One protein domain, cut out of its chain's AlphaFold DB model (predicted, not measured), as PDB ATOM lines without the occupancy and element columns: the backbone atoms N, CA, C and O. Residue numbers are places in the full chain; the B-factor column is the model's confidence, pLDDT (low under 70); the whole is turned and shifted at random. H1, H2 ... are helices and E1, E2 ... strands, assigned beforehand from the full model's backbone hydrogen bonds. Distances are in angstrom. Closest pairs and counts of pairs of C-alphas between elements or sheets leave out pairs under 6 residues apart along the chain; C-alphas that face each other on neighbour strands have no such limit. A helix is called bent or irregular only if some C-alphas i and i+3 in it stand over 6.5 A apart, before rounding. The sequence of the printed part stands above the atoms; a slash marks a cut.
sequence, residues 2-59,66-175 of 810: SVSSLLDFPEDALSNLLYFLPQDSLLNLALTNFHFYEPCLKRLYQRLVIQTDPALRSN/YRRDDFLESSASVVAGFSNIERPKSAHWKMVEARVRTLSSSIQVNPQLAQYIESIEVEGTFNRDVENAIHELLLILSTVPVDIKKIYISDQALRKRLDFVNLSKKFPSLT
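AT A GLANCE: This is residues 2 to 59 and 66 to 175 of the 810 residues of the protein "F-box domain-containing protein" of [Candida] haemuloni (UniProt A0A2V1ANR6). A small, four-stranded parallel sheet has two long helices, H5 and H7, side by side and loosely over one face, while no named helix covers the other face. At the end where the strands begin, a helical lobe of H1 and the hairpin H2 and H3 extends the domain, and H3 leads straight into E1; the short helices H8 and H9 sit by E4, away from that lobe. The printed part has 168 residues with nine named helices and four named strands, in the order H1 H2 H3 E1 H4 E2 H5 H6 E3 H7 E4 H8 H9, and the sheet's order is E2 E1 E3 E4. The class is mixed, helices and strands. The whole is compact, with a radius of gyration of the C-alphas of 17.1 A and spans of 57 by 40 by 27 A.

IN THESE COORDINATES: The sheet is made of E2, residues 77 to 79, E1, residues 47 to 50, E3, residues 119 to 122, and E4, residues 150 to 153. E1 begins at C-alpha 47, at (-39.882, 43.316, 15.236), and is 10.1 A long. H5, residues 89 to 109, is the longest helix at 30.2 A, and H7, residues 128 to 143, measures 22.8 A. H6 is residues 111 to 116. H1, residues 11 to 19, begins at C-alpha 11, at (-23.629, 41.186, 26.347), and measures 12.3 A. H2, residues 23 to 32, measures 14.5 A, and H3, residues 34 to 46, measures 19.0 A. H3 is only just irregular: C-alphas 35 and 38 are 7.0 A apart. H4 is residues 71 to 75, H8 is residues 156 to 161, and H9, residues 164 to 168, ends at C-alpha 168, at (-50.777, 56.971, 14.117).

HOW THE PARTS SIT: E2 and E4 are the edge strands. E2 and E1 are parallel at 23 degrees, with N 79 and O 49 2.8 A apart, within hydrogen-bond range. E1 and E3 are parallel at 13 degrees, with N 50 and O 121 at 2.8 A. E3 and E4 are parallel at 1 degree, with N 122 and O 152 at 2.8 A. E3, H7 and E4 form a strand-helix-strand unit, two parallel neighbour strands joined through a helix; E2, H5, H6 and E3 form a split one, with E1 between its strands. Both crossovers are right-handed. H5 is on the sheet but only grazes it, with residues 95 to 103; H7 is only just not on it, with 4 pairs of C-alphas within 10 A. H5 and H7 touch at a shallow tilt of 19 degrees, the same way, closest at the C-alphas of Glu 97 and Val 130, 4.7 A. H9 only grazes the sheet, and H8 is close to H7 but not clearly touching, with the C-alphas of Glu 131 and Leu 158 closest at 7.5 A. The hub is H3, which touches H1, H2 and H6 and only grazes the sheet with residues 43 to 46. H2 and H3 form a hairpin at a shallow tilt of 22 degrees, closest at the C-alphas of Ala 30 and Tyr 37, 4.2 A. With residues 39 to 43 alone H3 touches H1 at a steep tilt of 56 degrees, closest at the C-alphas of Leu 18 and Cys 40, 7.0 A. H4 is close to H2 but not clearly touching, closest at the C-alphas of Gln 23 and Ser 74, 6.4 A. H1 and H5 are apart. Every O i to N i+4 pair is within hydrogen-bond range in H1, H2, H5, H7, H8 and H9; the counts are 7 of 9 in H3, 0 of 1 in H4 and 0 of 2 in H6, where O i to N i+3 pairs within range are 2 of 2 in H4 and 3 of 3 in H6.

THE WHOLE: The two C-alphas farthest apart, those of Ser 2 and Arg 161, are 56.8 A apart. Residues 60 to 65 are not printed, and C-alphas 59 and 66 are 16.6 A apart across this cut, which falls in the link from E1 to H4. Of the links printed whole, none is long. The mean pLDDT of the printed part is 88.3, with residues 2 to 4, 58 to 59 and 66 to 70 under 70.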
ATOM      1  N   SER A   2     -10.631  30.177  26.571       41.84
ATOM      2  CA  SER A   2     -11.621  29.126  26.308       41.84
ATOM      3  C   SER A   2     -12.897  29.481  27.062       41.84
ATOM      4  O   SER A   2     -12.913  29.431  28.291       41.84
ATOM      5  N   VAL A   3     -13.923  29.906  26.335       43.72
ATOM      6  CA  VAL A   3     -15.232  30.209  26.912       43.72
ATOM      7  C   VAL A   3     -15.915  28.877  27.229       43.72
ATOM      8  O   VAL A   3     -16.089  28.056  26.331       43.72
ATOM      9  N   SER A   4     -16.222  28.623  28.501       60.38
ATOM     10  CA  SER A   4     -16.832  27.364  28.960       60.38
ATOM     11  C   SER A   4     -18.359  27.368  28.896       60.38
ATOM     12  O   SER A   4     -18.966  26.301  28.884       60.38
ATOM     13  N   SER A   5     -18.980  28.551  28.863       72.12
ATOM     14  CA  SER A   5     -20.431  28.733  28.857       72.12
ATOM     15  C   SER A   5     -20.848  29.914  27.978       72.12
ATOM     16  O   SER A   5     -20.158  30.927  27.921       72.12
ATOM     17  N   LEU A   6     -22.026  29.835  27.347       70.00
ATOM     18  CA  LEU A   6     -22.631  30.967  26.625       70.00
ATOM     19  C   LEU A   6     -22.851  32.200  27.525       70.00
ATOM     20  O   LEU A   6     -22.893  33.319  27.029       70.00
ATOM     21  N   LEU A   7     -22.960  31.996  28.842       74.00
ATOM     22  CA  LEU A   7     -23.125  33.063  29.838       74.00
ATOM     23  C   LEU A   7     -21.845  33.873  30.084       74.00
ATOM     24  O   LEU A   7     -21.913  34.960  30.645       74.00
ATOM     25  N   ASP A   8     -20.692  33.349  29.669       80.25
ATOM     26  CA  ASP A   8     -19.397  34.011  29.835       80.25
ATOM     27  C   ASP A   8     -19.108  34.994  28.677       80.25
ATOM     28  O   ASP A   8     -18.085  35.684  28.684       80.25
ATOM     29  N   PHE A   9     -19.981  35.055  27.659       78.25
ATOM     30  CA  PHE A   9     -19.856  36.006  26.556       78.25
ATOM     31  C   PHE A   9     -20.243  37.430  26.992       78.25
ATOM     32  O   PHE A   9     -21.202  37.604  27.746       78.25
ATOM     33  N   PRO A  10     -19.561  38.471  26.473       84.19
ATOM     34  CA  PRO A  10     -20.013  39.854  26.615       84.19
ATOM     35  C   PRO A  10     -21.445  40.043  26.094       84.19
ATOM     36  O   PRO A  10     -21.810  39.428  25.090       84.19
ATOM     37  N   GLU A  11     -22.222  40.934  26.716       79.88
ATOM     38  CA  GLU A  11     -23.629  41.186  26.347       79.88
ATOM     39  C   GLU A  11     -23.805  41.512  24.855       79.88
ATOM     40  O   GLU A  11     -24.695  40.961  24.209       79.88
ATOM     41  N   ASP A  12     -22.911  42.319  24.278       82.56
ATOM     42  CA  ASP A  12     -22.942  42.663  22.850       82.56
ATOM     43  C   ASP A  12     -22.735  41.434  21.950       82.56
ATOM     44  O   ASP A  12     -23.411  41.263  20.933       82.56
ATOM     45  N   ALA A  13     -21.812  40.546  22.330       83.62
ATOM     46  CA  ALA A  13     -21.551  39.318  21.587       83.62
ATOM     47  C   ALA A  13     -22.741  38.357  21.693       83.62
ATOM     48  O   ALA A  13     -23.148  37.775  20.689       83.62
ATOM     49  N   LEU A  14     -23.338  38.242  22.882       82.19
ATOM     50  CA  LEU A  14     -24.541  37.449  23.096       82.19
ATOM     51  C   LEU A  14     -25.714  37.988  22.269       82.19
ATOM     52  O   LEU A  14     -26.363  37.217  21.570       82.19
ATOM     53  N   SER A  15     -25.953  39.302  22.275       80.88
ATOM     54  CA  SER A  15     -27.004  39.936  21.470       80.88
ATOM     55  C   SER A  15     -26.829  39.654  19.973       80.88
ATOM     56  O   SER A  15     -27.801  39.354  19.279       80.88
ATOM     57  N   ASN A  16     -25.589  39.684  19.475       83.31
ATOM     58  CA  ASN A  16     -25.285  39.338  18.087       83.31
ATOM     59  C   ASN A  16     -25.536  37.856  17.784       83.31
ATOM     60  O   ASN A  16     -26.052  37.540  16.719       83.31
ATOM     61  N   LEU A  17     -25.219  36.942  18.703       85.19
ATOM     62  CA  LEU A  17     -25.517  35.517  18.527       85.19
ATOM     63  C   LEU A  17     -27.029  35.260  18.500       85.19
ATOM     64  O   LEU A  17     -27.519  34.558  17.617       85.19
ATOM     65  N   LEU A  18     -27.781  35.884  19.414       86.25
ATOM     66  CA  LEU A  18     -29.243  35.792  19.458       86.25
ATOM     67  C   LEU A  18     -29.900  36.348  18.190       86.25
ATOM     68  O   LEU A  18     -30.989  35.911  17.829       86.25
ATOM     69  N   TYR A  19     -29.253  37.286  17.486       83.69
ATOM     70  CA  TYR A  19     -29.771  37.820  16.228       83.69
ATOM     71  C   TYR A  19     -29.987  36.737  15.168       83.69
ATOM     72  O   TYR A  19     -30.953  36.830  14.406       83.69
ATOM     73  N   PHE A  20     -29.111  35.731  15.141       84.25
ATOM     74  CA  PHE A  20     -29.119  34.654  14.156       84.25
ATOM     75  C   PHE A  20     -30.055  33.501  14.526       84.25
ATOM     76  O   PHE A  20     -30.340  32.664  13.674       84.25
ATOM     77  N   LEU A  21     -30.594  33.466  15.746       84.75
ATOM     78  CA  LEU A  21     -31.511  32.407  16.156       84.75
ATOM     79  C   LEU A  21     -32.931  32.652  15.620       84.75
ATOM     80  O   LEU A  21     -33.460  33.756  15.788       84.75
ATOM     81  N   PRO A  22     -33.585  31.631  15.035       83.94
ATOM     82  CA  PRO A  22     -34.982  31.736  14.644       83.94
ATOM     83  C   PRO A  22     -35.896  31.804  15.869       83.94
ATOM     84  O   PRO A  22     -35.511  31.475  16.995       83.94
ATOM     85  N   GLN A  23     -37.146  32.203  15.632       87.88
ATOM     86  CA  GLN A  23     -38.148  32.441  16.674       87.88
ATOM     87  C   GLN A  23     -38.312  31.262  17.655       87.88
ATOM     88  O   GLN A  23     -38.366  31.478  18.865       87.88
ATOM     89  N   ASP A  24     -38.358  30.023  17.160       86.19
ATOM     90  CA  ASP A  24     -38.544  28.836  18.006       86.19
ATOM     91  C   ASP A  24     -37.302  28.545  18.861       86.19
ATOM     92  O   ASP A  24     -37.420  28.217  20.042       86.19
ATOM     93  N   SER A  25     -36.105  28.733  18.301       87.38
ATOM     94  CA  SER A  25     -34.843  28.584  19.032       87.38
ATOM     95  C   SER A  25     -34.692  29.647  20.118       87.38
ATOM     96  O   SER A  25     -34.255  29.327  21.223       87.38
ATOM     97  N   LEU A  26     -35.110  30.890  19.850       89.69
ATOM     98  CA  LEU A  26     -35.166  31.956  20.855       89.69
ATOM     99  C   LEU A  26     -36.135  31.616  21.989       89.69
ATOM    100  O   LEU A  26     -35.803  31.815  23.156       89.69
ATOM    101  N   LEU A  27     -37.315  31.079  21.662       89.75
ATOM    102  CA  LEU A  27     -38.290  30.654  22.664       89.75
ATOM    103  C   LEU A  27     -37.736  29.514  23.526       89.75
ATOM    104  O   LEU A  27     -37.778  29.595  24.752       89.75
ATOM    105  N   ASN A  28     -37.174  28.481  22.899       90.06
ATOM    106  CA  ASN A  28     -36.578  27.351  23.606       90.06
ATOM    107  C   ASN A  28     -35.432  27.809  24.516       90.06
ATOM    108  O   ASN A  28     -35.382  27.424  25.684       90.06
ATOM    109  N   LEU A  29     -34.557  28.690  24.026       90.00
ATOM    110  CA  LEU A  29     -33.454  29.239  24.810       90.00
ATOM    111  C   LEU A  29     -33.960  30.064  26.002       90.00
ATOM    112  O   LEU A  29     -33.473  29.868  27.117       90.00
ATOM    113  N   ALA A  30     -34.982  30.903  25.806       90.50
ATOM    114  CA  ALA A  30     -35.613  31.679  26.876       90.50
ATOM    115  C   ALA A  30     -36.190  30.793  27.995       90.50
ATOM    116  O   ALA A  30     -36.184  31.191  29.159       90.50
ATOM    117  N   LEU A  31     -36.674  29.595  27.651       90.06
ATOM    118  CA  LEU A  31     -37.227  28.624  28.600       90.06
ATOM    119  C   LEU A  31     -36.152  27.800  29.324       90.06
ATOM    120  O   LEU A  31     -36.431  27.241  30.384       90.06
ATOM    121  N   THR A  32     -34.932  27.717  28.787       86.81
ATOM    122  CA  THR A  32     -33.857  26.903  29.383       86.81
ATOM    123  C   THR A  32     -33.164  27.573  30.571       86.81
ATOM    124  O   THR A  32     -32.745  26.884  31.503       86.81
ATOM    125  N   ASN A  33     -33.013  28.904  30.561       82.38
ATOM    126  CA  ASN A  33     -32.303  29.640  31.606       82.38
ATOM    127  C   ASN A  33     -32.847  31.067  31.761       82.38
ATOM    128  O   ASN A  33     -32.989  31.802  30.786       82.38
ATOM    129  N   PHE A  34     -33.056  31.492  33.012       85.44
ATOM    130  CA  PHE A  34     -33.537  32.833  33.346       85.44
ATOM    131  C   PHE A  34     -32.639  33.965  32.814       85.44
ATOM    132  O   PHE A  34     -33.148  35.012  32.430       85.44
ATOM    133  N   HIS A  35     -31.322  33.759  32.715       85.25
ATOM    134  CA  HIS A  35     -30.403  34.752  32.148       85.25
ATOM    135  C   HIS A  35     -30.660  35.037  30.662       85.25
ATOM    136  O   HIS A  35     -30.412  36.150  30.208       85.25
ATOM    137  N   PHE A  36     -31.182  34.065  29.909       88.19
ATOM    138  CA  PHE A  36     -31.541  34.259  28.504       88.19
ATOM    139  C   PHE A  36     -32.972  34.758  28.316       88.19
ATOM    140  O   PHE A  36     -33.307  35.194  27.217       88.19
ATOM    141  N   TYR A  37     -33.796  34.750  29.367       89.62
ATOM    142  CA  TYR A  37     -35.202  35.135  29.292       89.62
ATOM    143  C   TYR A  37     -35.383  36.558  28.749       89.62
ATOM    144  O   TYR A  37     -36.007  36.745  27.706       89.62
ATOM    145  N   GLU A  38     -34.795  37.562  29.403       89.94
ATOM    146  CA  GLU A  38     -34.945  38.959  28.980       89.94
ATOM    147  C   GLU A  38     -34.289  39.252  27.612       89.94
ATOM    148  O   GLU A  38     -34.966  39.837  26.762       89.94
ATOM    149  N   PRO A  39     -33.036  38.833  27.327       90.25
ATOM    150  CA  PRO A  39     -32.427  39.030  26.008       90.25
ATOM    151  C   PRO A  39     -33.222  38.395  24.859       90.25
ATOM    152  O   PRO A  39     -33.425  39.028  23.821       90.25
ATOM    153  N   CYS A  40     -33.724  37.170  25.045       92.44
ATOM    154  CA  CYS A  40     -34.527  36.497  24.026       92.44
ATOM    155  C   CYS A  40     -35.888  37.176  23.847       92.44
ATOM    156  O   CYS A  40     -36.325  37.356  22.714       92.44
ATOM    157  N   LEU A  41     -36.546  37.606  24.932       91.81
ATOM    158  CA  LEU A  41     -37.803  38.353  24.838       91.81
ATOM    159  C   LEU A  41     -37.637  39.686  24.114       91.81
ATOM    160  O   LEU A  41     -38.456  39.996  23.250       91.81
ATOM    161  N   LYS A  42     -36.571  40.443  24.405       91.31
ATOM    162  CA  LYS A  42     -36.242  41.667  23.658       91.31
ATOM    163  C   LYS A  42     -36.196  41.373  22.167       91.31
ATOM    164  O   LYS A  42     -36.891  42.028  21.399       91.31
ATOM    165  N   ARG A  43     -35.466  40.328  21.768       90.94
ATOM    166  CA  ARG A  43     -35.344  39.931  20.361       90.94
ATOM    167  C   ARG A  43     -36.670  39.487  19.737       90.94
ATOM    168  O   ARG A  43     -36.958  39.874  18.607       90.94
ATOM    169  N   LEU A  44     -37.468  38.704  20.466       92.25
ATOM    170  CA  LEU A  44     -38.763  38.193  20.011       92.25
ATOM    171  C   LEU A  44     -39.790  39.314  19.791       92.25
ATOM    172  O   LEU A  44     -40.562  39.245  18.838       92.25
ATOM    173  N   TYR A  45     -39.806  40.339  20.642       93.69
ATOM    174  CA  TYR A  45     -40.790  41.424  20.571       93.69
ATOM    175  C   TYR A  45     -40.328  42.618  19.725       93.69
ATOM    176  O   TYR A  45     -41.176  43.374  19.257       93.69
ATOM    177  N   GLN A  46     -39.022  42.763  19.468       93.31
ATOM    178  CA  GLN A  46     -38.439  43.901  18.747       93.31
ATOM    179  C   GLN A  46     -39.134  44.213  17.420       93.31
ATOM    180  O   GLN A  46     -39.467  45.366  17.139       93.31
ATOM    181  N   ARG A  47     -39.338  43.184  16.591       94.19
ATOM    182  CA  ARG A  47     -39.882  43.316  15.236       94.19
ATOM    183  C   ARG A  47     -40.970  42.276  15.015       94.19
ATOM    184  O   ARG A  47     -40.664  41.094  14.862       94.19
ATOM    185  N   LEU A  48     -42.220  42.727  14.985       95.75
ATOM    186  CA  LEU A  48     -43.396  41.883  14.804       95.75
ATOM    187  C   LEU A  48     -43.943  42.027  13.383       95.75
ATOM    188  O   LEU A  48     -44.199  43.141  12.926       95.75
ATOM    189  N   VAL A  49     -44.158  40.901  12.708       95.44
ATOM    190  CA  VAL A  49     -44.813  40.841  11.395       95.44
ATOM    191  C   VAL A  49     -46.100  40.038  11.528       95.44
ATOM    192  O   VAL A  49     -46.059  38.849  11.835       95.44
ATOM    193  N   ILE A  50     -47.245  40.676  11.303       96.38
ATOM    194  CA  ILE A  50     -48.565  40.040  11.308       96.38
ATOM    195  C   ILE A  50     -48.943  39.735   9.859       96.38
ATOM    196  O   ILE A  50     -49.099  40.652   9.058       96.38
ATOM    197  N   GLN A  51     -49.097  38.459   9.515       94.06
ATOM    198  CA  GLN A  51     -49.474  38.020   8.166       94.06
ATOM    199  C   GLN A  51     -50.324  36.745   8.219       94.06
ATOM    200  O   GLN A  51     -50.458  36.135   9.272       94.06
ATOM    201  N   THR A  52     -50.928  36.324   7.107       92.25
ATOM    202  CA  THR A  52     -51.703  35.065   7.088       92.25
ATOM    203  C   THR A  52     -50.784  33.843   7.006       92.25
ATOM    204  O   THR A  52     -50.955  32.876   7.755       92.25
ATOM    205  N   ASP A  53     -49.783  33.913   6.132       90.62
ATOM    206  CA  ASP A  53     -48.938  32.778   5.775       90.62
ATOM    207  C   ASP A  53     -47.771  32.611   6.763       90.62
ATOM    208  O   ASP A  53     -47.126  33.599   7.136       90.62
ATOM    209  N   PRO A  54     -47.478  31.390   7.237       89.62
ATOM    210  CA  PRO A  54     -46.337  31.156   8.121       89.62
ATOM    211  C   PRO A  54     -45.005  31.421   7.404       89.62
ATOM    212  O   PRO A  54     -44.934  31.450   6.178       89.62
ATOM    213  N   ALA A  55     -43.932  31.622   8.172       87.81
ATOM    214  CA  ALA A  55     -42.588  31.710   7.604       87.81
ATOM    215  C   ALA A  55     -42.168  30.360   6.991       87.81
ATOM    216  O   ALA A  55     -42.454  29.307   7.566       87.81
ATOM    217  N   LEU A  56     -41.485  30.397   5.847       82.88
ATOM    218  CA  LEU A  56     -40.780  29.256   5.269       82.88
ATOM    219  C   LEU A  56     -39.572  28.951   6.147       82.88
ATOM    220  O   LEU A  56     -38.722  29.814   6.351       82.88
ATOM    221  N   ARG A  57     -39.542  27.732   6.681       75.81
ATOM    222  CA  ARG A  57     -38.506  27.256   7.595       75.81
ATOM    223  C   ARG A  57     -37.643  26.226   6.888       75.81
ATOM    224  O   ARG A  57     -38.155  25.453   6.079       75.81
ATOM    225  N   SER A  58     -36.357  26.212   7.215       64.06
ATOM    226  CA  SER A  58     -35.483  25.105   6.834       64.06
ATOM    227  C   SER A  58     -35.834  23.888   7.689       64.06
ATOM    228  O   SER A  58     -35.837  23.979   8.916       64.06
ATOM    229  N   ASN A  59     -36.149  22.754   7.062       55.62
ATOM    230  CA  ASN A  59     -36.502  21.514   7.766       55.62
ATOM    231  C   ASN A  59     -35.276  20.724   8.258       55.62
ATOM    232  O   ASN A  59     -35.434  19.583   8.691       55.62
ATOM    233  N   TYR A  66     -20.611  22.018   7.130       40.97
ATOM    234  CA  TYR A  66     -20.039  22.715   5.967       40.97
ATOM    235  C   TYR A  66     -20.946  23.808   5.382       40.97
ATOM    236  O   TYR A  66     -20.708  24.263   4.264       40.97
ATOM    237  N   ARG A  67     -22.025  24.203   6.074       49.59
ATOM    238  CA  ARG A  67     -23.076  25.041   5.475       49.59
ATOM    239  C   ARG A  67     -23.161  26.438   6.077       49.59
ATOM    240  O   ARG A  67     -23.047  26.634   7.283       49.59
ATOM    241  N   ARG A  68     -23.449  27.409   5.210       52.72
ATOM    242  CA  ARG A  68     -23.900  28.740   5.602       52.72
ATOM    243  C   ARG A  68     -25.425  28.750   5.685       52.72
ATOM    244  O   ARG A  68     -26.101  28.750   4.655       52.72
ATOM    245  N   ASP A  69     -25.950  28.748   6.905       57.91
ATOM    246  CA  ASP A  69     -27.393  28.817   7.147       57.91
ATOM    247  C   ASP A  69     -27.967  30.178   6.708       57.91
ATOM    248  O   ASP A  69     -27.339  31.230   6.871       57.91
ATOM    249  N   ASP A  70     -29.169  30.164   6.119       65.94
ATOM    250  CA  ASP A  70     -29.893  31.395   5.796       65.94
ATOM    251  C   ASP A  70     -30.668  31.892   7.016       65.94
ATOM    252  O   ASP A  70     -31.717  31.360   7.368       65.94
ATOM    253  N   PHE A  71     -30.194  32.972   7.627       74.25
ATOM    254  CA  PHE A  71     -30.819  33.569   8.812       74.25
ATOM    255  C   PHE A  71     -31.956  34.550   8.482       74.25
ATOM    256  O   PHE A  71     -32.325  35.386   9.310       74.25
ATOM    257  N   LEU A  72     -32.507  34.499   7.263       79.62
ATOM    258  CA  LEU A  72     -33.625  35.355   6.865       79.62
ATOM    259  C   LEU A  72     -34.873  35.105   7.725       79.62
ATOM    260  O   LEU A  72     -35.593  36.053   8.044       79.62
ATOM    261  N   GLU A  73     -35.094  33.864   8.165       78.69
ATOM    262  CA  GLU A  73     -36.168  33.513   9.105       78.69
ATOM    263  C   GLU A  73     -36.023  34.190  10.475       78.69
ATOM    264  O   GLU A  73     -37.020  34.485  11.129       78.69
ATOM    265  N   SER A  74     -34.795  34.527  10.874       83.62
ATOM    266  CA  SER A  74     -34.503  35.213  12.132       83.62
ATOM    267  C   SER A  74     -34.773  36.721  12.045       83.62
ATOM    268  O   SER A  74     -34.744  37.415  13.055       83.62
ATOM    269  N   SER A  75     -35.049  37.287  10.863       85.50
ATOM    270  CA  SER A  75     -35.157  38.746  10.672       85.50
ATOM    271  C   SER A  75     -36.293  39.417  11.463       85.50
ATOM    272  O   SER A  75     -36.151  40.583  11.854       85.50
ATOM    273  N   ALA A  76     -37.385  38.700  11.743       89.75
ATOM    274  CA  ALA A  76     -38.525  39.179  12.525       89.75
ATOM    275  C   ALA A  76     -39.328  38.018  13.133       89.75
ATOM    276  O   ALA A  76     -39.325  36.912  12.596       89.75
ATOM    277  N   SER A  77     -40.072  38.293  14.205       92.50
ATOM    278  CA  SER A  77     -41.044  37.344  14.752       92.50
ATOM    279  C   SER A  77     -42.349  37.428  13.973       92.50
ATOM    280  O   SER A  77     -42.946  38.501  13.847       92.50
ATOM    281  N   VAL A  78     -42.809  36.289  13.463       93.31
ATOM    282  CA  VAL A  78     -43.967  36.214  12.571       93.31
ATOM    283  C   VAL A  78     -45.193  35.714  13.336       93.31
ATOM    284  O   VAL A  78     -45.254  34.576  13.803       93.31
ATOM    285  N   VAL A  79     -46.215  36.563  13.417       95.12
ATOM    286  CA  VAL A  79     -47.554  36.230  13.908       95.12
ATOM    287  C   VAL A  79     -48.404  35.809  12.710       95.12
ATOM    288  O   VAL A  79     -49.018  36.641  12.047       95.12
ATOM    289  N   ALA A  80     -48.395  34.506  12.420       94.25
ATOM    290  CA  ALA A  80     -49.073  33.924  11.258       94.25
ATOM    291  C   ALA A  80     -50.120  32.858  11.604       94.25
ATOM    292  O   ALA A  80     -50.391  32.606  12.778       94.25
ATOM    293  N   GLY A  81     -50.713  32.226  10.590       93.00
ATOM    294  CA  GLY A  81     -51.592  31.071  10.744       93.00
ATOM    295  C   GLY A  81     -50.861  29.777  11.141       93.00
ATOM    296  O   GLY A  81     -49.817  29.790  11.802       93.00
ATOM    297  N   PHE A  82     -51.439  28.634  10.771       90.06
ATOM    298  CA  PHE A  82     -50.875  27.310  11.059       90.06
ATOM    299  C   PHE A  82     -49.617  27.028  10.237       90.06
ATOM    300  O   PHE A  82     -49.545  27.453   9.092       90.06
ATOM    301  N   SER A  83     -48.677  26.253  10.791       84.81
ATOM    302  CA  SER A  83     -47.509  25.752  10.045       84.81
ATOM    303  C   SER A  83     -47.902  24.783   8.926       84.81
ATOM    304  O   SER A  83     -47.232  24.741   7.902       84.81
ATOM    305  N   ASN A  84     -48.997  24.030   9.108       84.00
ATOM    306  CA  ASN A  84     -49.614  23.270   8.024       84.00
ATOM    307  C   ASN A  84     -50.396  24.239   7.117       84.00
ATOM    308  O   ASN A  84     -51.455  24.737   7.507       84.00
ATOM    309  N   ILE A  85     -49.843  24.467   5.926       82.25
ATOM    310  CA  ILE A  85     -50.328  25.374   4.876       82.25
ATOM    311  C   ILE A  85     -51.486  24.804   4.037       82.25
ATOM    312  O   ILE A  85     -52.077  25.527   3.243       82.25
ATOM    313  N   GLU A  86     -51.848  23.530   4.202       80.12
ATOM    314  CA  GLU A  86     -52.997  22.903   3.525       80.12
ATOM    315  C   GLU A  86     -54.338  23.298   4.146       80.12
ATOM    316  O   GLU A  86     -55.407  23.042   3.591       80.12
ATOM    317  N   ARG A  87     -54.307  23.908   5.334       83.50
ATOM    318  CA  ARG A  87     -55.525  24.342   6.008       83.50
ATOM    319  C   ARG A  87     -56.186  25.474   5.209       83.50
ATOM    320  O   ARG A  87     -55.513  26.326   4.637       83.50
ATOM    321  N   PRO A  88     -57.528  25.546   5.199       84.56
ATOM    322  CA  PRO A  88     -58.224  26.603   4.477       84.56
ATOM    323  C   PRO A  88     -57.881  27.979   5.057       84.56
ATOM    324  O   PRO A  88     -57.712  28.131   6.271       84.56
ATOM    325  N   LYS A  89     -57.876  29.016   4.210       86.06
ATOM    326  CA  LYS A  89     -57.545  30.403   4.592       86.06
ATOM    327  C   LYS A  89     -58.325  30.909   5.815       86.06
ATOM    328  O   LYS A  89     -57.775  31.603   6.665       86.06
ATOM    329  N   SER A  90     -59.587  30.497   5.964       90.31
ATOM    330  CA  SER A  90     -60.423  30.829   7.127       90.31
ATOM    331  C   SER A  90     -59.888  30.263   8.450       90.31
ATOM    332  O   SER A  90     -60.019  30.907   9.491       90.31
ATOM    333  N   ALA A  91     -59.261  29.084   8.433       91.56
ATOM    334  CA  ALA A  91     -58.596  28.514   9.599       91.56
ATOM    335  C   ALA A  91     -57.319  29.295   9.938       91.56
ATOM    336  O   ALA A  91     -57.092  29.602  11.109       91.56
ATOM    337  N   HIS A  92     -56.528  29.681   8.929       92.62
ATOM    338  CA  HIS A  92     -55.362  30.545   9.136       92.62
ATOM    339  C   HIS A  92     -55.758  31.877   9.783       92.62
ATOM    340  O   HIS A  92     -55.156  32.252  10.785       92.62
ATOM    341  N   TRP A  93     -56.816  32.539   9.303       95.00
ATOM    342  CA  TRP A  93     -57.315  33.777   9.914       95.00
ATOM    343  C   TRP A  93     -57.729  33.609  11.378       95.00
ATOM    344  O   TRP A  93     -57.321  34.414  12.208       95.00
ATOM    345  N   LYS A  94     -58.450  32.537  11.735       96.19
ATOM    346  CA  LYS A  94     -58.794  32.253  13.143       96.19
ATOM    347  C   LYS A  94     -57.555  32.092  14.028       96.19
ATOM    348  O   LYS A  94     -57.551  32.533  15.174       96.19
ATOM    349  N   MET A  95     -56.501  31.461  13.510       96.62
ATOM    350  CA  MET A  95     -55.242  31.311  14.241       96.62
ATOM    351  C   MET A  95     -54.509  32.649  14.395       96.62
ATOM    352  O   MET A  95     -54.021  32.947  15.484       96.62
ATOM    353  N   VAL A  96     -54.467  33.474  13.343       97.25
ATOM    354  CA  VAL A  96     -53.904  34.832  13.420       97.25
ATOM    355  C   VAL A  96     -54.656  35.654  14.466       97.25
ATOM    356  O   VAL A  96     -54.021  36.233  15.342       97.25
ATOM    357  N   GLU A  97     -55.991  35.639  14.442       97.75
ATOM    358  CA  GLU A  97     -56.822  36.326  15.434       97.75
ATOM    359  C   GLU A  97     -56.464  35.882  16.859       97.75
ATOM    360  O   GLU A  97     -56.155  36.714  17.714       97.75
ATOM    361  N   ALA A  98     -56.447  34.570  17.109       97.69
ATOM    362  CA  ALA A  98     -56.127  34.016  18.420       97.69
ATOM    363  C   ALA A  98     -54.731  34.443  18.900       97.69
ATOM    364  O   ALA A  98     -54.562  34.815  20.065       97.69
ATOM    365  N   ARG A  99     -53.728  34.443  18.011       97.06
ATOM    366  CA  ARG A  99     -52.355  34.857  18.337       97.06
ATOM    367  C   ARG A  99     -52.249  36.356  18.609       97.06
ATOM    368  O   ARG A  99     -51.611  36.734  19.588       97.06
ATOM    369  N   VAL A 100     -52.916  37.202  17.822       97.88
ATOM    370  CA  VAL A 100     -52.961  38.657  18.055       97.88
ATOM    371  C   VAL A 100     -53.660  38.973  19.380       97.88
ATOM    372  O   VAL A 100     -53.134  39.741  20.181       97.88
ATOM    373  N   ARG A 101     -54.788  38.322  19.689       97.62
ATOM    374  CA  ARG A 101     -55.468  38.488  20.989       97.62
ATOM    375  C   ARG A 101     -54.625  37.990  22.162       97.62
ATOM    376  O   ARG A 101     -54.639  38.602  23.232       97.62
ATOM    377  N   THR A 102     -53.870  36.910  21.970       96.44
ATOM    378  CA  THR A 102     -52.929  36.400  22.978       96.44
ATOM    379  C   THR A 102     -51.799  37.395  23.226       96.44
ATOM    380  O   THR A 102     -51.453  37.642  24.380       96.44
ATOM    381  N   LEU A 103     -51.265  38.020  22.172       95.62
ATOM    382  CA  LEU A 103     -50.274  39.089  22.283       95.62
ATOM    383  C   LEU A 103     -50.836  40.285  23.067       95.62
ATOM    384  O   LEU A 103     -50.219  40.712  24.041       95.62
ATOM    385  N   SER A 104     -52.035  40.755  22.716       95.44
ATOM    386  CA  SER A 104     -52.740  41.817  23.447       95.44
ATOM    387  C   SER A 104     -52.910  41.481  24.930       95.44
ATOM    388  O   SER A 104     -52.570  42.287  25.795       95.44
ATOM    389  N   SER A 105     -53.369  40.265  25.233       95.19
ATOM    390  CA  SER A 105     -53.559  39.794  26.611       95.19
ATOM    391  C   SER A 105     -52.232  39.707  27.370       95.19
ATOM    392  O   SER A 105     -52.151  40.096  28.533       95.19
ATOM    393  N   SER A 106     -51.168  39.248  26.707       93.38
ATOM    394  CA  SER A 106     -49.829  39.143  27.297       93.38
ATOM    395  C   SER A 106     -49.270  40.516  27.661       93.38
ATOM    396  O   SER A 106     -48.713  40.678  28.743       93.38
ATOM    397  N   ILE A 107     -49.478  41.519  26.803       93.69
ATOM    398  CA  ILE A 107     -49.086  42.910  27.061       93.69
ATOM    399  C   ILE A 107     -49.898  43.513  28.214       93.69
ATOM    400  O   ILE A 107     -49.347  44.222  29.048       93.69
ATOM    401  N   GLN A 108     -51.196  43.215  28.304       92.94
ATOM    402  CA  GLN A 108     -52.025  43.678  29.421       92.94
ATOM    403  C   GLN A 108     -51.588  43.071  30.762       92.94
ATOM    404  O   GLN A 108     -51.597  43.765  31.778       92.94
ATOM    405  N   VAL A 109     -51.192  41.794  30.771       93.56
ATOM    406  CA  VAL A 109     -50.683  41.106  31.970       93.56
ATOM    407  C   VAL A 109     -49.280  41.589  32.338       93.56
ATOM    408  O   VAL A 109     -49.001  41.815  33.515       93.56
ATOM    409  N   ASN A 110     -48.400  41.765  31.350       91.00
ATOM    410  CA  ASN A 110     -47.045  42.272  31.536       91.00
ATOM    411  C   ASN A 110     -46.762  43.466  30.601       91.00
ATOM    412  O   ASN A 110     -46.216  43.282  29.507       91.00
ATOM    413  N   PRO A 111     -47.050  44.703  31.053       90.94
ATOM    414  CA  PRO A 111     -46.840  45.909  30.251       90.94
ATOM    415  C   PRO A 111     -45.384  46.162  29.838       90.94
ATOM    416  O   PRO A 111     -45.151  46.903  28.885       90.94
ATOM    417  N   GLN A 112     -44.397  45.549  30.505       90.38
ATOM    418  CA  GLN A 112     -42.987  45.686  30.122       90.38
ATOM    419  C   GLN A 112     -42.704  45.093  28.738       90.38
ATOM    420  O   GLN A 112     -41.836  45.596  28.034       90.38
ATOM    421  N   LEU A 113     -43.471  44.085  28.301       91.50
ATOM    422  CA  LEU A 113     -43.316  43.486  26.970       91.50
ATOM    423  C   LEU A 113     -43.511  44.510  25.849       91.50
ATOM    424  O   LEU A 113     -42.834  44.445  24.826       91.50
ATOM    425  N   ALA A 114     -44.400  45.486  26.055       91.81
ATOM    426  CA  ALA A 114     -44.650  46.539  25.081       91.81
ATOM    427  C   ALA A 114     -43.436  47.463  24.884       91.81
ATOM    428  O   ALA A 114     -43.269  48.019  23.804       91.81
ATOM    429  N   GLN A 115     -42.565  47.594  25.892       91.69
ATOM    430  CA  GLN A 115     -41.346  48.410  25.808       91.69
ATOM    431  C   GLN A 115     -40.288  47.795  24.889       91.69
ATOM    432  O   GLN A 115     -39.381  48.494  24.449       91.69
ATOM    433  N   TYR A 116     -40.387  46.495  24.604       93.56
ATOM    434  CA  TYR A 116     -39.480  45.816  23.686       93.56
ATOM    435  C   TYR A 116     -39.905  45.945  22.225       93.56
ATOM    436  O   TYR A 116     -39.112  45.610  21.357       93.56
ATOM    437  N   ILE A 117     -41.123  46.411  21.936       95.62
ATOM    438  CA  ILE A 117     -41.638  46.502  20.567       95.62
ATOM    439  C   ILE A 117     -41.129  47.787  19.913       95.62
ATOM    440  O   ILE A 117     -41.520  48.885  20.298       95.62
ATOM    441  N   GLU A 118     -40.304  47.650  18.873       95.19
ATOM    442  CA  GLU A 118     -39.811  48.786  18.087       95.19
ATOM    443  C   GLU A 118     -40.561  48.941  16.758       95.19
ATOM    444  O   GLU A 118     -40.757  50.065  16.284       95.19
ATOM    445  N   SER A 119     -40.983  47.828  16.145       96.00
ATOM    446  CA  SER A 119     -41.702  47.852  14.869       96.00
ATOM    447  C   SER A 119     -42.812  46.812  14.760       96.00
ATOM    448  O   SER A 119     -42.589  45.637  15.061       96.00
ATOM    449  N   ILE A 120     -43.954  47.227  14.212       97.00
ATOM    450  CA  ILE A 120     -45.072  46.359  13.833       97.00
ATOM    451  C   ILE A 120     -45.344  46.532  12.340       97.00
ATOM    452  O   ILE A 120     -45.544  47.647  11.860       97.00
ATOM    453  N   GLU A 121     -45.368  45.425  11.610       95.62
ATOM    454  CA  GLU A 121     -45.690  45.384  10.186       95.62
ATOM    455  C   GLU A 121     -46.892  44.451   9.974       95.62
ATOM    456  O   GLU A 121     -46.886  43.316  10.445       95.62
ATOM    457  N   VAL A 122     -47.939  44.928   9.302       95.44
ATOM    458  CA  VAL A 122     -49.173  44.181   9.029       95.44
ATOM    459  C   VAL A 122     -49.305  43.970   7.530       95.44
ATOM    460  O   VAL A 122     -49.358  44.932   6.763       95.44
ATOM    461  N   GLU A 123     -49.379  42.707   7.125       90.06
ATOM    462  CA  GLU A 123     -49.273  42.300   5.734       90.06
ATOM    463  C   GLU A 123     -50.442  41.439   5.267       90.06
ATOM    464  O   GLU A 123     -50.765  40.401   5.851       90.06
ATOM    465  N   GLY A 124     -51.000  41.835   4.125       84.88
ATOM    466  CA  GLY A 124     -52.076  41.121   3.455       84.88
ATOM    467  C   GLY A 124     -53.471  41.555   3.895       84.88
ATOM    468  O   GLY A 124     -53.665  42.512   4.643       84.88
ATOM    469  N   THR A 125     -54.461  40.841   3.366       86.31
ATOM    470  CA  THR A 125     -55.878  41.096   3.617       86.31
ATOM    471  C   THR A 125     -56.427  40.127   4.653       86.31
ATOM    472  O   THR A 125     -56.133  38.925   4.645       86.31
ATOM    473  N   PHE A 126     -57.263  40.660   5.537       92.44
ATOM    474  CA  PHE A 126     -57.816  39.939   6.672       92.44
ATOM    475  C   PHE A 126     -59.342  40.019   6.691       92.44
ATOM    476  O   PHE A 126     -59.953  40.852   6.024       92.44
ATOM    477  N   ASN A 127     -59.966  39.122   7.451       93.56
ATOM    478  CA  ASN A 127     -61.378  39.242   7.792       93.56
ATOM    479  C   ASN A 127     -61.566  40.224   8.962       93.56
ATOM    480  O   ASN A 127     -60.633  40.518   9.705       93.56
ATOM    481  N   ARG A 128     -62.808  40.668   9.178       95.12
ATOM    482  CA  ARG A 128     -63.148  41.641  10.231       95.12
ATOM    483  C   ARG A 128     -62.687  41.234  11.635       95.12
ATOM    484  O   ARG A 128     -62.337  42.104  12.422       95.12
ATOM    485  N   ASP A 129     -62.678  39.942  11.955       96.06
ATOM    486  CA  ASP A 129     -62.295  39.466  13.290       96.06
ATOM    487  C   ASP A 129     -60.809  39.721  13.580       96.06
ATOM    488  O   ASP A 129     -60.462  40.265  14.631       96.06
ATOM    489  N   VAL A 130     -59.935  39.412  12.617       96.62
ATOM    490  CA  VAL A 130     -58.500  39.710  12.715       96.62
ATOM    491  C   VAL A 130     -58.256  41.221  12.697       96.62
ATOM    492  O   VAL A 130     -57.439  41.711  13.471       96.62
ATOM    493  N   GLU A 131     -58.988  41.978  11.874       95.94
ATOM    494  CA  GLU A 131     -58.888  43.445  11.842       95.94
ATOM    495  C   GLU A 131     -59.211  44.071  13.199       95.94
ATOM    496  O   GLU A 131     -58.458  44.913  13.688       95.94
ATOM    497  N   ASN A 132     -60.285  43.613  13.846       96.50
ATOM    498  CA  ASN A 132     -60.656  44.050  15.188       96.50
ATOM    499  C   ASN A 132     -59.565  43.702  16.211       96.50
ATOM    500  O   ASN A 132     -59.218  44.543  17.037       96.50
ATOM    501  N   ALA A 133     -58.980  42.503  16.132       97.50
ATOM    502  CA  ALA A 133     -57.886  42.104  17.017       97.50
ATOM    503  C   ALA A 133     -56.632  42.984  16.831       97.50
ATOM    504  O   ALA A 133     -55.999  43.370  17.815       97.50
ATOM    505  N   ILE A 134     -56.290  43.345  15.588       97.69
ATOM    506  CA  ILE A 134     -55.186  44.268  15.277       97.69
ATOM    507  C   ILE A 134     -55.490  45.669  15.820       97.69
ATOM    508  O   ILE A 134     -54.628  46.288  16.444       97.69
ATOM    509  N   HIS A 135     -56.715  46.165  15.631       96.88
ATOM    510  CA  HIS A 135     -57.138  47.457  16.166       96.88
ATOM    511  C   HIS A 135     -57.027  47.502  17.697       96.88
ATOM    512  O   HIS A 135     -56.454  48.440  18.248       96.88
ATOM    513  N   GLU A 136     -57.518  46.468  18.387       96.25
ATOM    514  CA  GLU A 136     -57.405  46.329  19.843       96.25
ATOM    515  C   GLU A 136     -55.942  46.338  20.307       96.25
ATOM    516  O   GLU A 136     -55.611  47.053  21.254       96.25
ATOM    517  N   LEU A 137     -55.055  45.601  19.624       96.81
ATOM    518  CA  LEU A 137     -53.621  45.585  19.922       96.81
ATOM    519  C   LEU A 137     -53.016  46.993  19.839       96.81
ATOM    520  O   LEU A 137     -52.350  47.438  20.774       96.81
ATOM    521  N   LEU A 138     -53.263  47.710  18.740       96.44
ATOM    522  CA  LEU A 138     -52.728  49.058  18.542       96.44
ATOM    523  C   LEU A 138     -53.314  50.058  19.549       96.44
ATOM    524  O   LEU A 138     -52.592  50.916  20.055       96.44
ATOM    525  N   LEU A 139     -54.593  49.932  19.912       94.62
ATOM    526  CA  LEU A 139     -55.183  50.751  20.969       94.62
ATOM    527  C   LEU A 139     -54.514  50.499  22.322       94.62
ATOM    528  O   LEU A 139     -54.167  51.465  22.997       94.62
ATOM    529  N   ILE A 140     -54.279  49.241  22.701       94.19
ATOM    530  CA  ILE A 140     -53.579  48.898  23.948       94.19
ATOM    531  C   ILE A 140     -52.178  49.509  23.951       94.19
ATOM    532  O   ILE A 140     -51.817  50.201  24.903       94.19
ATOM    533  N   LEU A 141     -51.419  49.331  22.869       94.88
ATOM    534  CA  LEU A 141     -50.073  49.887  22.741       94.88
ATOM    535  C   LEU A 141     -50.060  51.414  22.849       94.88
ATOM    536  O   LEU A 141     -49.166  51.958  23.483       94.88
ATOM    537  N   SER A 142     -51.081  52.098  22.326       92.31
ATOM    538  CA  SER A 142     -51.195  53.560  22.432       92.31
ATOM    539  C   SER A 142     -51.415  54.077  23.862       92.31
ATOM    540  O   SER A 142     -51.238  55.265  24.119       92.31
ATOM    541  N   THR A 143     -51.813  53.210  24.801       89.44
ATOM    542  CA  THR A 143     -52.013  53.581  26.216       89.44
ATOM    543  C   THR A 143     -50.773  53.384  27.083       89.44
ATOM    544  O   THR A 143     -50.721  53.889  28.205       89.44
ATOM    545  N   VAL A 144     -49.776  52.657  26.579       87.19
ATOM    546  CA  VAL A 144     -48.529  52.363  27.287       87.19
ATOM    547  C   VAL A 144     -47.456  53.343  26.792       87.19
ATOM    548  O   VAL A 144     -47.432  53.652  25.603       87.19
ATOM    549  N   PRO A 145     -46.559  53.858  27.654       81.38
ATOM    550  CA  PRO A 145     -45.435  54.680  27.211       81.38
ATOM    551  C   PRO A 145     -44.425  53.808  26.451       81.38
ATOM    552  O   PRO A 145     -43.488  53.263  27.037       81.38
ATOM    553  N   VAL A 146     -44.663  53.637  25.153       83.94
ATOM    554  CA  VAL A 146     -43.858  52.824  24.236       83.94
ATOM    555  C   VAL A 146     -43.123  53.711  23.241       83.94
ATOM    556  O   VAL A 146     -43.667  54.708  22.770       83.94
ATOM    557  N   ASP A 147     -41.903  53.317  22.889       88.56
ATOM    558  CA  ASP A 147     -41.092  53.987  21.868       88.56
ATOM    559  C   ASP A 147     -41.173  53.228  20.536       88.56
ATOM    560  O   ASP A 147     -40.168  52.805  19.965       88.56
ATOM    561  N   ILE A 148     -42.401  52.988  20.057       94.31
ATOM    562  CA  ILE A 148     -42.606  52.325  18.766       94.31
ATOM    563  C   ILE A 148     -42.168  53.291  17.668       94.31
ATOM    564  O   ILE A 148     -42.761  54.355  17.479       94.31
ATOM    565  N   LYS A 149     -41.145  52.888  16.917       95.69
ATOM    566  CA  LYS A 149     -40.544  53.687  15.843       95.69
ATOM    567  C   LYS A 149     -41.272  53.482  14.521       95.69
ATOM    568  O   LYS A 149     -41.306  54.384  13.691       95.69
ATOM    569  N   LYS A 150     -41.875  52.310  14.299       95.88
ATOM    570  CA  LYS A 150     -42.527  51.995  13.023       95.88
ATOM    571  C   LYS A 150     -43.798  51.175  13.192       95.88
ATOM    572  O   LYS A 150     -43.763  50.073  13.730       95.88
ATOM    573  N   ILE A 151     -44.898  51.680  12.645       96.88
ATOM    574  CA  ILE A 151     -46.117  50.909  12.402       96.88
ATOM    575  C   ILE A 151     -46.404  51.017  10.914       96.88
ATOM    576  O   ILE A 151     -46.607  52.111  10.396       96.88
ATOM    577  N   TYR A 152     -46.380  49.884  10.228       95.56
ATOM    578  CA  TYR A 152     -46.605  49.816   8.796       95.56
ATOM    579  C   TYR A 152     -47.708  48.811   8.492       95.56
ATOM    580  O   TYR A 152     -47.705  47.701   9.013       95.56
ATOM    581  N   ILE A 153     -48.658  49.202   7.653       95.44
ATOM    582  CA  ILE A 153     -49.762  48.354   7.209       95.44
ATOM    583  C   ILE A 153     -49.744  48.436   5.693       95.44
ATOM    584  O   ILE A 153     -49.883  49.544   5.187       95.44
ATOM    585  N   SER A 154     -49.559  47.328   4.974       92.25
ATOM    586  CA  SER A 154     -49.415  47.369   3.510       92.25
ATOM    587  C   SER A 154     -50.743  47.558   2.774       92.25
ATOM    588  O   SER A 154     -50.807  48.326   1.809       92.25
ATOM    589  N   ASP A 155     -51.819  46.939   3.267       92.38
ATOM    590  CA  ASP A 155     -53.150  47.020   2.661       92.38
ATOM    591  C   ASP A 155     -53.826  48.377   2.917       92.38
ATOM    592  O   ASP A 155     -54.096  48.768   4.057       92.38
ATOM    593  N   GLN A 156     -54.153  49.085   1.836       91.06
ATOM    594  CA  GLN A 156     -54.828  50.382   1.901       91.06
ATOM    595  C   GLN A 156     -56.224  50.270   2.513       91.06
ATOM    596  O   GLN A 156     -56.645  51.113   3.309       91.06
ATOM    597  N   ALA A 157     -56.966  49.230   2.134       92.44
ATOM    598  CA  ALA A 157     -58.335  49.069   2.587       92.44
ATOM    599  C   ALA A 157     -58.368  48.846   4.112       92.44
ATOM    600  O   ALA A 157     -59.233  49.397   4.797       92.44
ATOM    601  N   LEU A 158     -57.392  48.113   4.650       94.00
ATOM    602  CA  LEU A 158     -57.174  47.928   6.077       94.00
ATOM    603  C   LEU A 158     -56.802  49.234   6.786       94.00
ATOM    604  O   LEU A 158     -57.420  49.549   7.801       94.00
ATOM    605  N   ARG A 159     -55.865  50.033   6.249       93.81
ATOM    606  CA  ARG A 159     -55.522  51.355   6.821       93.81
ATOM    607  C   ARG A 159     -56.753  52.250   6.979       93.81
ATOM    608  O   ARG A 159     -56.946  52.831   8.046       93.81
ATOM    609  N   LYS A 160     -57.616  52.293   5.957       92.25
ATOM    610  CA  LYS A 160     -58.885  53.041   5.993       92.25
ATOM    611  C   LYS A 160     -59.849  52.499   7.050       92.25
ATOM    612  O   LYS A 160     -60.406  53.278   7.817       92.25
ATOM    613  N   ARG A 161     -60.040  51.175   7.124       93.81
ATOM    614  CA  ARG A 161     -60.937  50.544   8.117       93.81
ATOM    615  C   ARG A 161     -60.471  50.745   9.562       93.81
ATOM    616  O   ARG A 161     -61.313  50.821  10.450       93.81
ATOM    617  N   LEU A 162     -59.161  50.842   9.786       93.75
ATOM    618  CA  LEU A 162     -58.554  51.072  11.101       93.75
ATOM    619  C   LEU A 162     -58.448  52.553  11.493       93.75
ATOM    620  O   LEU A 162     -57.955  52.834  12.583       93.75
ATOM    621  N   ASP A 163     -58.854  53.486  10.624       93.06
ATOM    622  CA  ASP A 163     -58.624  54.927  10.803       93.06
ATOM    623  C   ASP A 163     -57.150  55.231  11.151       93.06
ATOM    624  O   ASP A 163     -56.810  55.898  12.138       93.06
ATOM    625  N   PHE A 164     -56.240  54.662  10.350       93.00
ATOM    626  CA  PHE A 164     -54.807  54.662  10.648       93.00
ATOM    627  C   PHE A 164     -54.218  56.077  10.785       93.00
ATOM    628  O   PHE A 164     -53.307  56.298  11.586       93.00
ATOM    629  N   VAL A 165     -54.776  57.057  10.075       91.25
ATOM    630  CA  VAL A 165     -54.376  58.470  10.153       91.25
ATOM    631  C   VAL A 165     -54.551  59.019  11.567       91.25
ATOM    632  O   VAL A 165     -53.653  59.675  12.085       91.25
ATOM    633  N   ASN A 166     -55.671  58.744  12.237       93.00
ATOM    634  CA  ASN A 166     -55.872  59.200  13.615       93.00
ATOM    635  C   ASN A 166     -55.177  58.295  14.634       93.00
ATOM    636  O   ASN A 166     -54.722  58.776  15.673       93.00
ATOM    637  N   LEU A 167     -55.063  57.000  14.340       93.50
ATOM    638  CA  LEU A 167     -54.371  56.047  15.200       93.50
ATOM    639  C   LEU A 167     -52.869  56.349  15.302       93.50
ATOM    640  O   LEU A 167     -52.328  56.357  16.405       93.50
ATOM    641  N   SER A 168     -52.211  56.651  14.180       94.00
ATOM    642  CA  SER A 168     -50.777  56.971  14.117       94.00
ATOM    643  C   SER A 168     -50.404  58.194  14.959       94.00
ATOM    644  O   SER A 168     -49.376  58.176  15.627       94.00
ATOM    645  N   LYS A 169     -51.278  59.208  15.048       93.56
ATOM    646  CA  LYS A 169     -51.077  60.407  15.892       93.56
ATOM    647  C   LYS A 169     -50.941  60.095  17.384       93.56
ATOM    648  O   LYS A 169     -50.437  60.924  18.135       93.56
ATOM    649  N   LYS A 170     -51.381  58.913  17.835       93.44
ATOM    650  CA  LYS A 170     -51.188  58.458  19.221       93.44
ATOM    651  C   LYS A 170     -49.767  57.951  19.498       93.44
ATOM    652  O   LYS A 170     -49.443  57.686  20.649       93.44
ATOM    653  N   PHE A 171     -48.929  57.837  18.468       93.75
ATOM    654  CA  PHE A 171     -47.555  57.349  18.544       93.75
ATOM    655  C   PHE A 171     -46.576  58.437  18.057       93.75
ATOM    656  O   PHE A 171     -46.130  58.411  16.911       93.75
ATOM    657  N   PRO A 172     -46.210  59.412  18.910       90.19
ATOM    658  CA  PRO A 172     -45.340  60.526  18.510       90.19
ATOM    659  C   PRO A 172     -43.895  60.100  18.188       90.19
ATOM    660  O   PRO A 172     -43.180  60.826  17.500       90.19
ATOM    661  N   SER A 173     -43.461  58.923  18.656       93.81
ATOM    662  CA  SER A 173     -42.138  58.351  18.361       93.81
ATOM    663  C   SER A 173     -41.998  57.769  16.953       93.81
ATOM    664  O   SER A 173     -40.895  57.362  16.582       93.81
ATOM    665  N   LEU A 174     -43.077  57.719  16.161       96.19
ATOM    666  CA  LEU A 174     -43.025  57.152  14.817       96.19
ATOM    667  C   LEU A 174     -42.033  57.906  13.929       96.19
ATOM    668  O   LEU A 174     -42.089  59.125  13.772       96.19
ATOM    669  N   THR A 175     -41.150  57.138  13.303       96.62
ATOM    670  CA  THR A 175     -40.189  57.609  12.310       96.62
ATOM    671  C   THR A 175     -40.701  57.381  10.889       96.62
ATOM    672  O   THR A 175     -40.243  58.048   9.969       96.62
TER     673      THR A 175